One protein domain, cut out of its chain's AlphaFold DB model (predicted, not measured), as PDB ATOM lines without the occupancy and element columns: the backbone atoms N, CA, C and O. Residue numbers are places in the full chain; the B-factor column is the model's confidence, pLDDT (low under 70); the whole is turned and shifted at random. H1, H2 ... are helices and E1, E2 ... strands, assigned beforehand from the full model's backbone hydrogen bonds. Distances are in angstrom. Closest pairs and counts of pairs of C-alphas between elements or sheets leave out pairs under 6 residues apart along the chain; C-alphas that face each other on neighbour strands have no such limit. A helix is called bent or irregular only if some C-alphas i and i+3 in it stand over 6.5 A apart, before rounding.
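This is residues 2 to 100 of the 149 residues of an uncharacterized protein of Acinetobacter sp. NIPH 2100 (UniProt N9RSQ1). A small ribbon of two strands, E1 and E4, has H2 over it and the short H3 at one end, while the long helix H1 lies across beyond the other end. A second ribbon, the hairpin of E2 and E3, reaches away from this as an arm, and residues 50 to 57 stick out free at its tip. The 99 printed residues include three named helices and four named strands, in the order E1, H1, E2, E3, H2, E4, H3; both sheets have two antiparallel strands, E1 - E4 and E2 - E3, and the class is mixed, helices and strands. The whole is loose, with a radius of gyration of the C-alphas of 16.1 A and spans of 46 by 39 by 28 A.

E1, residues 5 to 9, begins with C-alpha 5 at (21.076, -23.815, -12.601) and is 12.6 A long. E4, residues 86 to 90, is 13.0 A long. H2, residues 72 to 81, measures 15.2 A, and H3, residues 91 to 96, measures 8.7 A and ends with C-alpha 96 at (16.651, -10.266, -14.486). H1, residues 21 to 38, is the longest helix at 25.6 A and begins with C-alpha 21 at (35.065, -28.490, 9.096). E2 is residues 43 to 46, 10.0 A, and E3 is residues 61 to 64, 9.6 A.

E1 and E4 are antiparallel neighbours at 149 degrees, with N 8 and O 87 at 2.9 A and N 89 and O 6 at 2.8 A, within hydrogen-bond range. Residues 6 to 7 of E1 also pair, antiparallel, with residues 68 to 69. The closest C-alphas of E1 and H2 are those of Phe 5 and Arg 72, 7.7 A apart; for H2 and E4 they are those of Cys 79 and Ser 86, 7.1 A apart. The closest C-alphas of E1 and H3 are those of Phe 5 and Thr 91, at 5.9 A. H1 is apart from E3, H2, E4 and H3. In the hairpin of E2 and E3, at 147 degrees, N 45 and O 62 are 2.7 A apart, within hydrogen-bond range. Both its strands are apart from E1 and E4. H1 and H3 have every O i to N i+4 pair within hydrogen-bond range, H2 has 3 of 6. H2 is irregular, but only just: C-alphas 73 and 76 are 7.0 A apart.

The two C-alphas farthest apart, those of Pro 2 and Lys 55, are 48.8 A apart. Residues 15 to 20, 50 to 57, and 33 to 39, of which 33 to 38 belong to H1, stand free; the 78 other residues span 42 by 35 by 22 A. The links E1 to H1, 11 residues, and E2 to E3, 14 residues, are long. The printed part has no cut, and its mean pLDDT is 87.7, with residues 2 to 3 under 70.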
ATOM      1  N   PRO A   2      16.968 -28.443 -20.680       50.72
ATOM      2  CA  PRO A   2      17.080 -28.736 -19.248       50.72
ATOM      3  C   PRO A   2      17.363 -27.430 -18.502       50.72
ATOM      4  O   PRO A   2      18.160 -26.628 -18.984       50.72
ATOM      5  N   GLU A   3      16.657 -27.184 -17.398       61.34
ATOM      6  CA  GLU A   3      16.845 -25.970 -16.605       61.34
ATOM      7  C   GLU A   3      18.316 -25.881 -16.181       61.34
ATOM      8  O   GLU A   3      18.828 -26.727 -15.446       61.34
ATOM      9  N   GLU A   4      19.026 -24.890 -16.716       76.56
ATOM     10  CA  GLU A   4      20.378 -24.577 -16.278       76.56
ATOM     11  C   GLU A   4      20.275 -23.891 -14.917       76.56
ATOM     12  O   GLU A   4      19.510 -22.937 -14.749       76.56
ATOM     13  N   PHE A   5      21.035 -24.380 -13.941       86.56
ATOM     14  CA  PHE A   5      21.076 -23.815 -12.601       86.56
ATOM     15  C   PHE A   5      22.443 -23.217 -12.319       86.56
ATOM     16  O   PHE A   5      23.488 -23.758 -12.687       86.56
ATOM     17  N   PHE A   6      22.419 -22.102 -11.609       91.06
ATOM     18  CA  PHE A   6      23.614 -21.444 -11.116       91.06
ATOM     19  C   PHE A   6      23.699 -21.614  -9.609       91.06
ATOM     20  O   PHE A   6      22.705 -21.476  -8.896       91.06
ATOM     21  N   TYR A   7      24.904 -21.864  -9.115       92.94
ATOM     22  CA  TYR A   7      25.131 -22.124  -7.702       92.94
ATOM     23  C   TYR A   7      25.984 -21.025  -7.083       92.94
ATOM     24  O   TYR A   7      27.106 -20.767  -7.525       92.94
ATOM     25  N   HIS A   8      25.455 -20.385  -6.041       92.31
ATOM     26  CA  HIS A   8      26.233 -19.508  -5.175       92.31
ATOM     27  C   HIS A   8      26.850 -20.334  -4.049       92.31
ATOM     28  O   HIS A   8      26.136 -20.938  -3.245       92.31
ATOM     29  N   SER A   9      28.176 -20.369  -4.009       92.88
ATOM     30  CA  SER A   9      28.917 -21.239  -3.100       92.88
ATOM     31  C   SER A   9      29.415 -20.523  -1.864       92.88
ATOM     32  O   SER A   9      29.593 -19.306  -1.847       92.88
ATOM     33  N   PHE A  10      29.677 -21.313  -0.830       91.75
ATOM     34  CA  PHE A  10      30.121 -20.810   0.457       91.75
ATOM     35  C   PHE A  10      31.643 -20.905   0.581       91.75
ATOM     36  O   PHE A  10      32.323 -21.530  -0.237       91.75
ATOM     37  N   PRO A  11      32.237 -20.213   1.562       89.69
ATOM     38  CA  PRO A  11      33.681 -20.129   1.625       89.69
ATOM     39  C   PRO A  11      34.360 -21.483   1.805       89.69
ATOM     40  O   PRO A  11      33.958 -22.301   2.633       89.69
ATOM     41  N   ARG A  12      35.484 -21.649   1.110       92.25
ATOM     42  CA  ARG A  12      36.397 -22.771   1.329       92.25
ATOM     43  C   ARG A  12      36.926 -22.777   2.765       92.25
ATOM     44  O   ARG A  12      36.965 -21.729   3.427       92.25
ATOM     45  N   ILE A  13      37.382 -23.948   3.201       91.31
ATOM     46  CA  ILE A  13      38.101 -24.111   4.466       91.31
ATOM     47  C   ILE A  13      39.329 -23.199   4.463       91.31
ATOM     48  O   ILE A  13      40.148 -23.225   3.540       91.31
ATOM     49  N   ASN A  14      39.449 -22.372   5.498       91.75
ATOM     50  CA  ASN A  14      40.584 -21.478   5.655       91.75
ATOM     51  C   ASN A  14      41.778 -22.226   6.263       91.75
ATOM     52  O   ASN A  14      41.943 -22.315   7.481       91.75
ATOM     53  N   THR A  15      42.652 -22.721   5.389       91.12
ATOM     54  CA  THR A  15      43.862 -23.455   5.778       91.12
ATOM     55  C   THR A  15      44.884 -22.590   6.513       91.12
ATOM     56  O   THR A  15      45.654 -23.118   7.306       91.12
ATOM     57  N   LYS A  16      44.876 -21.259   6.331       92.62
ATOM     58  CA  LYS A  16      45.827 -20.352   7.005       92.62
ATOM     59  C   LYS A  16      45.622 -20.287   8.518       92.62
ATOM     60  O   LYS A  16      46.557 -19.952   9.236       92.62
ATOM     61  N   ILE A  17      44.410 -20.575   8.987       93.56
ATOM     62  CA  ILE A  17      44.056 -20.556  10.414       93.56
ATOM     63  C   ILE A  17      43.745 -21.955  10.959       93.56
ATOM     64  O   ILE A  17      43.223 -22.059  12.064       93.56
ATOM     65  N   ASN A  18      44.040 -23.015  10.197       93.19
ATOM     66  CA  ASN A  18      43.673 -24.395  10.529       93.19
ATOM     67  C   ASN A  18      42.178 -24.548  10.876       93.19
ATOM     68  O   ASN A  18      41.823 -25.206  11.852       93.19
ATOM     69  N   GLU A  19      41.304 -23.907  10.090       94.56
ATOM     70  CA  GLU A  19      39.853 -23.958  10.298       94.56
ATOM     71  C   GLU A  19      39.346 -25.406  10.216       94.56
ATOM     72  O   GLU A  19      39.595 -26.108   9.232       94.56
ATOM     73  N   THR A  20      38.617 -25.858  11.238       94.06
ATOM     74  CA  THR A  20      37.979 -27.180  11.217       94.06
ATOM     75  C   THR A  20      36.741 -27.178  10.320       94.06
ATOM     76  O   THR A  20      36.145 -26.135  10.046       94.06
ATOM     77  N   LEU A  21      36.292 -28.363   9.892       90.94
ATOM     78  CA  LEU A  21      35.065 -28.490   9.096       90.94
ATOM     79  C   LEU A  21      33.837 -27.918   9.827       90.94
ATOM     80  O   LEU A  21      32.990 -27.273   9.214       90.94
ATOM     81  N   GLU A  22      33.751 -28.120  11.142       93.81
ATOM     82  CA  GLU A  22      32.660 -27.591  11.964       93.81
ATOM     83  C   GLU A  22      32.664 -26.057  11.993       93.81
ATOM     84  O   GLU A  22      31.632 -25.429  11.754       93.81
ATOM     85  N   GLN A  23      33.832 -25.443  12.197       94.69
ATOM     86  CA  GLN A  23      33.983 -23.986  12.168       94.69
ATOM     87  C   GLN A  23      33.629 -23.406  10.793       94.69
ATOM     88  O   GLN A  23      32.908 -22.409  10.710       94.69
ATOM     89  N   ASN A  24      34.075 -24.060   9.715       94.69
ATOM     90  CA  ASN A  24      33.739 -23.673   8.350       94.69
ATOM     91  C   ASN A  24      32.221 -23.715   8.101       94.69
ATOM     92  O   ASN A  24      31.661 -22.759   7.562       94.69
ATOM     93  N   ASN A  25      31.542 -24.771   8.560       94.00
ATOM     94  CA  ASN A  25      30.090 -24.906   8.439       94.00
ATOM     95  C   ASN A  25      29.348 -23.805   9.211       94.00
ATOM     96  O   ASN A  25      28.432 -23.192   8.662       94.00
ATOM     97  N   LEU A  26      29.761 -23.504  10.448       95.69
ATOM     98  CA  LEU A  26      29.176 -22.414  11.240       95.69
ATOM     99  C   LEU A  26      29.332 -21.060  10.536       95.69
ATOM    100  O   LEU A  26      28.386 -20.272  10.488       95.69
ATOM    101  N   ARG A  27      30.497 -20.809   9.928       94.31
ATOM    102  CA  ARG A  27      30.742 -19.603   9.128       94.31
ATOM    103  C   ARG A  27      29.873 -19.562   7.870       94.31
ATOM    104  O   ARG A  27      29.305 -18.514   7.571       94.31
ATOM    105  N   GLY A  28      29.725 -20.683   7.166       93.81
ATOM    106  CA  GLY A  28      28.819 -20.806   6.022       93.81
ATOM    107  C   GLY A  28      27.369 -20.488   6.396       93.81
ATOM    108  O   GLY A  28      26.721 -19.685   5.729       93.81
ATOM    109  N   ILE A  29      26.876 -21.044   7.507       95.38
ATOM    110  CA  ILE A  29      25.519 -20.788   8.019       95.38
ATOM    111  C   ILE A  29      25.345 -19.316   8.412       95.38
ATOM    112  O   ILE A  29      24.320 -18.711   8.101       95.38
ATOM    113  N   ALA A  30      26.343 -18.708   9.057       94.94
ATOM    114  CA  ALA A  30      26.302 -17.289   9.401       94.94
ATOM    115  C   ALA A  30      26.193 -16.392   8.153       94.94
ATOM    116  O   ALA A  30      25.430 -15.425   8.155       94.94
ATOM    117  N   ILE A  31      26.904 -16.738   7.074       92.69
ATOM    118  CA  ILE A  31      26.809 -16.043   5.783       92.69
ATOM    119  C   ILE A  31      25.422 -16.239   5.169       92.69
ATOM    120  O   ILE A  31      24.815 -15.260   4.745       92.69
ATOM    121  N   LEU A  32      24.886 -17.463   5.174       93.44
ATOM    122  CA  LEU A  32      23.542 -17.741   4.661       93.44
ATOM    123  C   LEU A  32      22.480 -16.921   5.405       93.44
ATOM    124  O   LEU A  32      21.652 -16.273   4.772       93.44
ATOM    125  N   ASN A  33      22.541 -16.884   6.737       94.75
ATOM    126  CA  ASN A  33      21.639 -16.068   7.553       94.75
ATOM    127  C   ASN A  33      21.739 -14.577   7.203       94.75
ATOM    128  O   ASN A  33      20.732 -13.871   7.199       94.75
ATOM    129  N   ASN A  34      22.944 -14.092   6.895       92.69
ATOM    130  CA  ASN A  34      23.140 -12.716   6.458       92.69
ATOM    131  C   ASN A  34      22.498 -12.461   5.086       92.69
ATOM    132  O   ASN A  34      21.785 -11.473   4.939       92.69
ATOM    133  N   ILE A  35      22.675 -13.384   4.132       92.56
ATOM    134  CA  ILE A  35      22.062 -13.306   2.799       92.56
ATOM    135  C   ILE A  35      20.534 -13.312   2.897       92.56
ATOM    136  O   ILE A  35      19.873 -12.497   2.265       92.56
ATOM    137  N   ILE A  36      19.955 -14.185   3.724       91.94
ATOM    138  CA  ILE A  36      18.498 -14.247   3.922       91.94
ATOM    139  C   ILE A  36      17.970 -12.929   4.502       91.94
ATOM    140  O   ILE A  36      16.907 -12.458   4.107       91.94
ATOM    141  N   LYS A  37      18.705 -12.322   5.441       94.75
ATOM    142  CA  LYS A  37      18.272 -11.103   6.130       94.75
ATOM    143  C   LYS A  37      18.439  -9.838   5.287       94.75
ATOM    144  O   LYS A  37      17.595  -8.952   5.362       94.75
ATOM    145  N   ASN A  38      19.543  -9.729   4.554       92.19
ATOM    146  CA  ASN A  38      19.967  -8.481   3.913       92.19
ATOM    147  C   ASN A  38      19.973  -8.557   2.378       92.19
ATOM    148  O   ASN A  38      20.226  -7.549   1.724       92.19
ATOM    149  N   GLY A  39      19.702  -9.729   1.802       89.19
ATOM    150  CA  GLY A  39      19.871 -10.003   0.380       89.19
ATOM    151  C   GLY A  39      21.301 -10.415   0.015       89.19
ATOM    152  O   GLY A  39      22.183 -10.552   0.864       89.19
ATOM    153  N   LEU A  40      21.530 -10.631  -1.282       86.69
ATOM    154  CA  LEU A  40      22.853 -10.952  -1.816       86.69
ATOM    155  C   LEU A  40      23.829  -9.797  -1.566       86.69
ATOM    156  O   LEU A  40      23.594  -8.662  -1.978       86.69
ATOM    157  N   LEU A  41      24.952 -10.106  -0.919       82.12
ATOM    158  CA  LEU A  41      25.994  -9.126  -0.644       82.12
ATOM    159  C   LEU A  41      26.978  -9.056  -1.815       82.12
ATOM    160  O   LEU A  41      27.618 -10.048  -2.163       82.12
ATOM    161  N   LEU A  42      27.157  -7.861  -2.375       83.12
ATOM    162  CA  LEU A  42      28.256  -7.581  -3.292       83.12
ATOM    163  C   LEU A  42      29.524  -7.315  -2.479       83.12
ATOM    164  O   LEU A  42      29.711  -6.230  -1.930       83.12
ATOM    165  N   ALA A  43      30.387  -8.324  -2.375       81.50
ATOM    166  CA  ALA A  43      31.610  -8.210  -1.596       81.50
ATOM    167  C   ALA A  43      32.654  -7.371  -2.362       81.50
ATOM    168  O   ALA A  43      32.938  -7.699  -3.521       81.50
ATOM    169  N   PRO A  44      33.234  -6.319  -1.751       85.75
ATOM    170  CA  PRO A  44      34.357  -5.602  -2.337       85.75
ATOM    171  C   PRO A  44      35.627  -6.458  -2.286       85.75
ATOM    172  O   PRO A  44      35.963  -7.051  -1.262       85.75
ATOM    173  N   GLU A  45      36.365  -6.476  -3.385       84.38
ATOM    174  CA  GLU A  45      37.675  -7.094  -3.530       84.38
ATOM    175  C   GLU A  45      38.644  -6.055  -4.090       84.38
ATOM    176  O   GLU A  45      38.402  -5.461  -5.140       84.38
ATOM    177  N   VAL A  46      39.746  -5.828  -3.378       87.88
ATOM    178  CA  VAL A  46      40.840  -4.995  -3.881       87.88
ATOM    179  C   VAL A  46      41.626  -5.817  -4.894       87.88
ATOM    180  O   VAL A  46      42.179  -6.863  -4.557       87.88
ATOM    181  N   MET A  47      41.671  -5.348  -6.135       83.31
ATOM    182  CA  MET A  47      42.425  -6.000  -7.194       83.31
ATOM    183  C   MET A  47      43.897  -5.605  -7.121       83.31
ATOM    184  O   MET A  47      44.243  -4.423  -7.148       83.31
ATOM    185  N   HIS A  48      44.768  -6.609  -7.079       81.44
ATOM    186  CA  HIS A  48      46.209  -6.423  -7.201       81.44
ATOM    187  C   HIS A  48      46.605  -6.605  -8.662       81.44
ATOM    188  O   HIS A  48      46.656  -7.726  -9.166       81.44
ATOM    189  N   LEU A  49      46.835  -5.489  -9.349       80.69
ATOM    190  CA  LEU A  49      47.271  -5.497 -10.739       80.69
ATOM    191  C   LEU A  49      48.793  -5.691 -10.817       80.69
ATOM    192  O   LEU A  49      49.507  -5.192  -9.946       80.69
ATOM    193  N   PRO A  50      49.307  -6.382 -11.851       75.62
ATOM    194  CA  PRO A  50      50.741  -6.635 -12.014       75.62
ATOM    195  C   PRO A  50      51.533  -5.403 -12.492       75.62
ATOM    196  O   PRO A  50      52.718  -5.511 -12.786       75.62
ATOM    197  N   PHE A  51      50.890  -4.239 -12.580       79.25
ATOM    198  CA  PHE A  51      51.474  -2.983 -13.037       79.25
ATOM    199  C   PHE A  51      51.049  -1.825 -12.132       79.25
ATOM    200  O   PHE A  51      50.007  -1.873 -11.472       79.25
ATOM    201  N   GLU A  52      51.866  -0.774 -12.113       82.00
ATOM    202  CA  GLU A  52      51.586   0.427 -11.335       82.00
ATOM    203  C   GLU A  52      50.501   1.276 -11.999       82.00
ATOM    204  O   GLU A  52      50.462   1.455 -13.215       82.00
ATOM    205  N   LEU A  53      49.620   1.810 -11.163       84.00
ATOM    206  CA  LEU A  53      48.600   2.770 -11.549       84.00
ATOM    207  C   LEU A  53      48.936   4.141 -10.970       84.00
ATOM    208  O   LEU A  53      49.619   4.246  -9.945       84.00
ATOM    209  N   GLU A  54      48.389   5.200 -11.566       89.88
ATOM    210  CA  GLU A  54      48.470   6.519 -10.951       89.88
ATOM    211  C   GLU A  54      47.752   6.523  -9.594       89.88
ATOM    212  O   GLU A  54      46.778   5.802  -9.369       89.88
ATOM    213  N   LYS A  55      48.208   7.373  -8.667       87.75
ATOM    214  CA  LYS A  55      47.709   7.388  -7.282       87.75
ATOM    215  C   LYS A  55      46.184   7.538  -7.186       87.75
ATOM    216  O   LYS A  55      45.583   6.990  -6.270       87.75
ATOM    217  N   TRP A  56      45.562   8.266  -8.114       87.31
ATOM    218  CA  TRP A  56      44.111   8.479  -8.138       87.31
ATOM    219  C   TRP A  56      43.309   7.255  -8.609       87.31
ATOM    220  O   TRP A  56      42.103   7.207  -8.390       87.31
ATOM    221  N   GLN A  57      43.957   6.267  -9.228       81.94
ATOM    222  CA  GLN A  57      43.340   5.034  -9.728       81.94
ATOM    223  C   GLN A  57      43.414   3.879  -8.709       81.94
ATOM    224  O   GLN A  57      42.909   2.791  -8.976       81.94
ATOM    225  N   ASN A  58      44.062   4.085  -7.556       81.88
ATOM    226  CA  ASN A  58      44.351   3.057  -6.556       81.88
ATOM    227  C   ASN A  58      43.580   3.347  -5.244       81.88
ATOM    228  O   ASN A  58      43.628   4.485  -4.769       81.88
ATOM    229  N   PRO A  59      42.898   2.363  -4.618       86.25
ATOM    230  CA  PRO A  59      42.737   0.973  -5.049       86.25
ATOM    231  C   PRO A  59      41.679   0.779  -6.130       86.25
ATOM    232  O   PRO A  59      40.611   1.387  -6.106       86.25
ATOM    233  N   VAL A  60      41.951  -0.169  -7.026       85.31
ATOM    234  CA  VAL A  60      40.924  -0.738  -7.900       85.31
ATOM    235  C   VAL A  60      40.113  -1.721  -7.068       85.31
ATOM    236  O   VAL A  60      40.624  -2.758  -6.650       85.31
ATOM    237  N   VAL A  61      38.853  -1.380  -6.804       85.81
ATOM    238  CA  VAL A  61      37.929  -2.225  -6.040       85.81
ATOM    239  C   VAL A  61      36.877  -2.788  -6.981       85.81
ATOM    240  O   VAL A  61      36.123  -2.042  -7.603       85.81
ATOM    241  N   GLN A  62      36.799  -4.113  -7.057       82.50
ATOM    242  CA  GLN A  62      35.724  -4.817  -7.738       82.50
ATOM    243  C   GLN A  62      34.691  -5.269  -6.709       82.50
ATOM    244  O   GLN A  62      35.032  -5.895  -5.714       82.50
ATOM    245  N   HIS A  63      33.415  -5.001  -6.963       82.50
ATOM    246  CA  HIS A  63      32.330  -5.605  -6.198       82.50
ATOM    247  C   HIS A  63      31.840  -6.838  -6.952       82.50
ATOM    248  O   HIS A  63      31.500  -6.736  -8.131       82.50
ATOM    249  N   ARG A  64      31.831  -8.010  -6.307       81.31
ATOM    250  CA  ARG A  64      31.403  -9.256  -6.960       81.31
ATOM    251  C   ARG A  64      30.469 -10.093  -6.095       81.31
ATOM    252  O   ARG A  64      30.633 -10.187  -4.881       81.31
ATOM    253  N   CYS A  65      29.533 -10.753  -6.767       84.56
ATOM    254  CA  CYS A  65      28.809 -11.916  -6.273       84.56
ATOM    255  C   CYS A  65      28.936 -12.997  -7.347       84.56
ATOM    256  O   CYS A  65      28.553 -12.781  -8.496       84.56
ATOM    257  N   CYS A  66      29.547 -14.127  -6.995       85.00
ATOM    258  CA  CYS A  66      29.882 -15.168  -7.959       85.00
ATOM    259  C   CYS A  66      28.834 -16.277  -7.950       85.00
ATOM    260  O   CYS A  66      28.377 -16.703  -6.886       85.00
ATOM    261  N   PHE A  67      28.527 -16.773  -9.142       90.12
ATOM    262  CA  PHE A  67      27.669 -17.923  -9.360       90.12
ATOM    263  C   PHE A  67      28.352 -18.857 -10.349       90.12
ATOM    264  O   PHE A  67      28.920 -18.402 -11.344       90.12
ATOM    265  N   THR A  68      28.299 -20.154 -10.079       90.12
ATOM    266  CA  THR A  68      28.936 -21.165 -10.919       90.12
ATOM    267  C   THR A  68      27.860 -21.946 -11.657       90.12
ATOM    268  O   THR A  68      26.981 -22.526 -11.020       90.12
ATOM    269  N   LEU A  69      27.935 -21.968 -12.988       89.00
ATOM    270  CA  LEU A  69      27.132 -22.863 -13.816       89.00
ATOM    271  C   LEU A  69      27.769 -24.254 -13.784       89.00
ATOM    272  O   LEU A  69      28.855 -24.451 -14.330       89.00
ATOM    273  N   ILE A  70      27.106 -25.205 -13.134       90.31
ATOM    274  CA  ILE A  70      27.495 -26.619 -13.113       90.31
ATOM    275  C   ILE A  70      26.253 -27.485 -13.272       90.31
ATOM    276  O   ILE A  70      25.140 -27.059 -12.968       90.31
ATOM    277  N   LYS A  71      26.444 -28.723 -13.728       90.06
ATOM    278  CA  LYS A  71      25.356 -29.698 -13.735       90.06
ATOM    279  C   LYS A  71      25.057 -30.163 -12.312       90.06
ATOM    280  O   LYS A  71      25.965 -30.250 -11.484       90.06
ATOM    281  N   ARG A  72      23.800 -30.511 -12.042       89.12
ATOM    282  CA  ARG A  72      23.342 -30.908 -10.703       89.12
ATOM    283  C   ARG A  72      24.095 -32.129 -10.167       89.12
ATOM    284  O   ARG A  72      24.398 -32.178  -8.981       89.12
ATOM    285  N   GLU A  73      24.459 -33.075 -11.028       92.50
ATOM    286  CA  GLU A  73      25.269 -34.246 -10.669       92.50
ATOM    287  C   GLU A  73      26.695 -33.899 -10.204       92.50
ATOM    288  O   GLU A  73      27.306 -34.679  -9.482       92.50
ATOM    289  N   MET A  74      27.216 -32.718 -10.558       92.88
ATOM    290  CA  MET A  74      28.533 -32.237 -10.122       92.88
ATOM    291  C   MET A  74      28.474 -31.455  -8.801       92.88
ATOM    292  O   MET A  74      29.512 -31.068  -8.263       92.88
ATOM    293  N   LEU A  75      27.274 -31.203  -8.265       91.88
ATOM    294  CA  LEU A  75      27.091 -30.376  -7.073       91.88
ATOM    295  C   LEU A  75      27.777 -30.973  -5.840       91.88
ATOM    296  O   LEU A  75      28.317 -30.232  -5.021       91.88
ATOM    297  N   GLU A  76      27.771 -32.300  -5.701       93.25
ATOM    298  CA  GLU A  76      28.412 -32.962  -4.563       93.25
ATOM    299  C   GLU A  76      29.927 -32.732  -4.561       93.25
ATOM    300  O   GLU A  76      30.473 -32.301  -3.547       93.25
ATOM    301  N   GLU A  77      30.591 -32.954  -5.698       94.00
ATOM    302  CA  GLU A  77      32.026 -32.702  -5.870       94.00
ATOM    303  C   GLU A  77      32.351 -31.217  -5.657       94.00
ATOM    304  O   GLU A  77      33.273 -30.865  -4.919       94.00
ATOM    305  N   HIS A  78      31.537 -30.328  -6.223       92.06
ATOM    306  CA  HIS A  78      31.690 -28.886  -6.057       92.06
ATOM    307  C   HIS A  78      31.636 -28.458  -4.580       92.06
ATOM    308  O   HIS A  78      32.485 -27.688  -4.120       92.06
ATOM    309  N   CYS A  79      30.708 -29.021  -3.802       92.75
ATOM    310  CA  CYS A  79      30.569 -28.776  -2.363       92.75
ATOM    311  C   CYS A  79      31.682 -29.411  -1.501       92.75
ATOM    312  O   CYS A  79      31.780 -29.142  -0.301       92.75
ATOM    313  N   GLN A  80      32.548 -30.256  -2.063       90.56
ATOM    314  CA  GLN A  80      33.762 -30.695  -1.361       90.56
ATOM    315  C   GLN A  80      34.845 -29.611  -1.387       90.56
ATOM    316  O   GLN A  80      35.653 -29.523  -0.463       90.56
ATOM    317  N   VAL A  81      34.842 -28.759  -2.417       89.69
ATOM    318  CA  VAL A  81      35.839 -27.696  -2.604       89.69
ATOM    319  C   VAL A  81      35.328 -26.345  -2.102       89.69
ATOM    320  O   VAL A  81      36.077 -25.606  -1.462       89.69
ATOM    321  N   PHE A  82      34.067 -26.006  -2.382       89.81
ATOM    322  CA  PHE A  82      33.493 -24.668  -2.191       89.81
ATOM    323  C   PHE A  82      32.430 -24.605  -1.081       89.81
ATOM    324  O   PHE A  82      31.361 -24.018  -1.247       89.81
ATOM    325  N   GLY A  83      32.756 -25.199   0.068       88.25
ATOM    326  CA  GLY A  83      31.870 -25.252   1.232       88.25
ATOM    327  C   GLY A  83      30.783 -26.319   1.092       88.25
ATOM    328  O   GLY A  83      30.429 -26.732  -0.004       88.25
ATOM    329  N   ARG A  84      30.241 -26.788   2.221       90.75
ATOM    330  CA  ARG A  84      29.444 -28.029   2.269       90.75
ATOM    331  C   ARG A  84      28.075 -27.957   1.579       90.75
ATOM    332  O   ARG A  84      27.440 -28.988   1.379       90.75
ATOM    333  N   PHE A  85      27.616 -26.759   1.247       92.06
ATOM    334  CA  PHE A  85      26.349 -26.506   0.577       92.06
ATOM    335  C   PHE A  85      26.494 -25.314  -0.370       92.06
ATOM    336  O   PHE A  85      27.497 -24.602  -0.347       92.06
ATOM    337  N   SER A  86      25.497 -25.100  -1.221       93.94
ATOM    338  CA  SER A  86      25.397 -23.954  -2.129       93.94
ATOM    339  C   SER A  86      23.929 -23.556  -2.274       93.94
ATOM    340  O   SER A  86      23.041 -24.378  -2.051       93.94
ATOM    341  N   ILE A  87      23.669 -22.299  -2.633       92.69
ATOM    342  CA  ILE A  87      22.321 -21.833  -2.983       92.69
ATOM    343  C   ILE A  87      22.130 -22.047  -4.483       92.69
ATOM    344  O   ILE A  87      22.917 -21.525  -5.271       92.69
ATOM    345  N   GLU A  88      21.105 -22.804  -4.861       92.81
ATOM    346  CA  GLU A  88      20.665 -22.962  -6.249       92.81
ATOM    347  C   GLU A  88      19.816 -21.754  -6.658       92.81
ATOM    348  O   GLU A  88      18.911 -21.346  -5.929       92.81
ATOM    349  N   TRP A  89      20.115 -21.178  -7.817       89.31
ATOM    350  CA  TRP A  89      19.400 -20.039  -8.373       89.31
ATOM    351  C   TRP A  89      18.801 -20.397  -9.721       89.31
ATOM    352  O   TRP A  89      19.458 -21.014 -10.567       89.31
ATOM    353  N   ASN A  90      17.568 -19.939  -9.938       84.94
ATOM    354  CA  ASN A  90      16.966 -19.977 -11.258       84.94
ATOM    355  C   ASN A  90      17.702 -18.991 -12.175       84.94
ATOM    356  O   ASN A  90      17.879 -17.815 -11.840       84.94
ATOM    357  N   THR A  91      18.112 -19.479 -13.342       81.69
ATOM    358  CA  THR A  91      18.770 -18.678 -14.372       81.69
ATOM    359  C   THR A  91      17.945 -17.459 -14.790       81.69
ATOM    360  O   THR A  91      18.532 -16.407 -15.030       81.69
ATOM    361  N   SER A  92      16.611 -17.550 -14.846       81.06
ATOM    362  CA  SER A  92      15.759 -16.404 -15.197       81.06
ATOM    363  C   SER A  92      15.925 -15.251 -14.205       81.06
ATOM    364  O   SER A  92      16.215 -14.132 -14.620       81.06
ATOM    365  N   ILE A  93      15.874 -15.545 -12.902       83.44
ATOM    366  CA  ILE A  93      16.046 -14.559 -11.825       83.44
ATOM    367  C   ILE A  93      17.427 -13.906 -11.909       83.44
ATOM    368  O   ILE A  93      17.544 -12.686 -11.801       83.44
ATOM    369  N   LEU A  94      18.489 -14.694 -12.119       83.94
ATOM    370  CA  LEU A  94      19.841 -14.138 -12.217       83.94
ATOM    371  C   LEU A  94      20.005 -13.204 -13.421       83.94
ATOM    372  O   LEU A  94      20.686 -12.182 -13.327       83.94
ATOM    373  N   LYS A  95      19.372 -13.536 -14.546       78.62
ATOM    374  CA  LYS A  95      19.383 -12.686 -15.738       78.62
ATOM    375  C   LYS A  95      18.588 -11.396 -15.521       78.62
ATOM    376  O   LYS A  95      19.069 -10.337 -15.911       78.62
ATOM    377  N   GLU A  96      17.447 -11.454 -14.836       81.38
ATOM    378  CA  GLU A  96      16.651 -10.266 -14.486       81.38
ATOM    379  C   GLU A  96      17.410  -9.277 -13.591       81.38
ATOM    380  O   GLU A  96      17.287  -8.068 -13.770       81.38
ATOM    381  N   ILE A  97      18.252  -9.768 -12.674       81.06
ATOM    382  CA  ILE A  97      19.106  -8.908 -11.834       81.06
ATOM    383  C   ILE A  97      20.404  -8.466 -12.537       81.06
ATOM    384  O   ILE A  97      21.250  -7.825 -11.913       81.06
ATOM    385  N   GLY A  98      20.572  -8.794 -13.822       77.50
ATOM    386  CA  GLY A  98      21.688  -8.336 -14.648       77.50
ATOM    387  C   GLY A  98      22.997  -9.094 -14.430       77.50
ATOM    388  O   GLY A  98      24.069  -8.495 -14.544       77.50
ATOM    389  N   ILE A  99      22.946 -10.395 -14.107       78.94
ATOM    390  CA  ILE A  99      24.166 -11.205 -14.035       78.94
ATOM    391  C   ILE A  99      24.918 -11.159 -15.371       78.94
ATOM    392  O   ILE A  99      24.334 -11.289 -16.447       78.94
ATOM    393  N   MET A 100      26.238 -11.019 -15.297       71.56
ATOM    394  CA  MET A 100      27.115 -11.083 -16.459       71.56
ATOM    395  C   MET A 100      28.157 -12.189 -16.253       71.56
ATOM    396  O   MET A 100      28.690 -12.315 -15.145       71.56
TER     397      MET A 100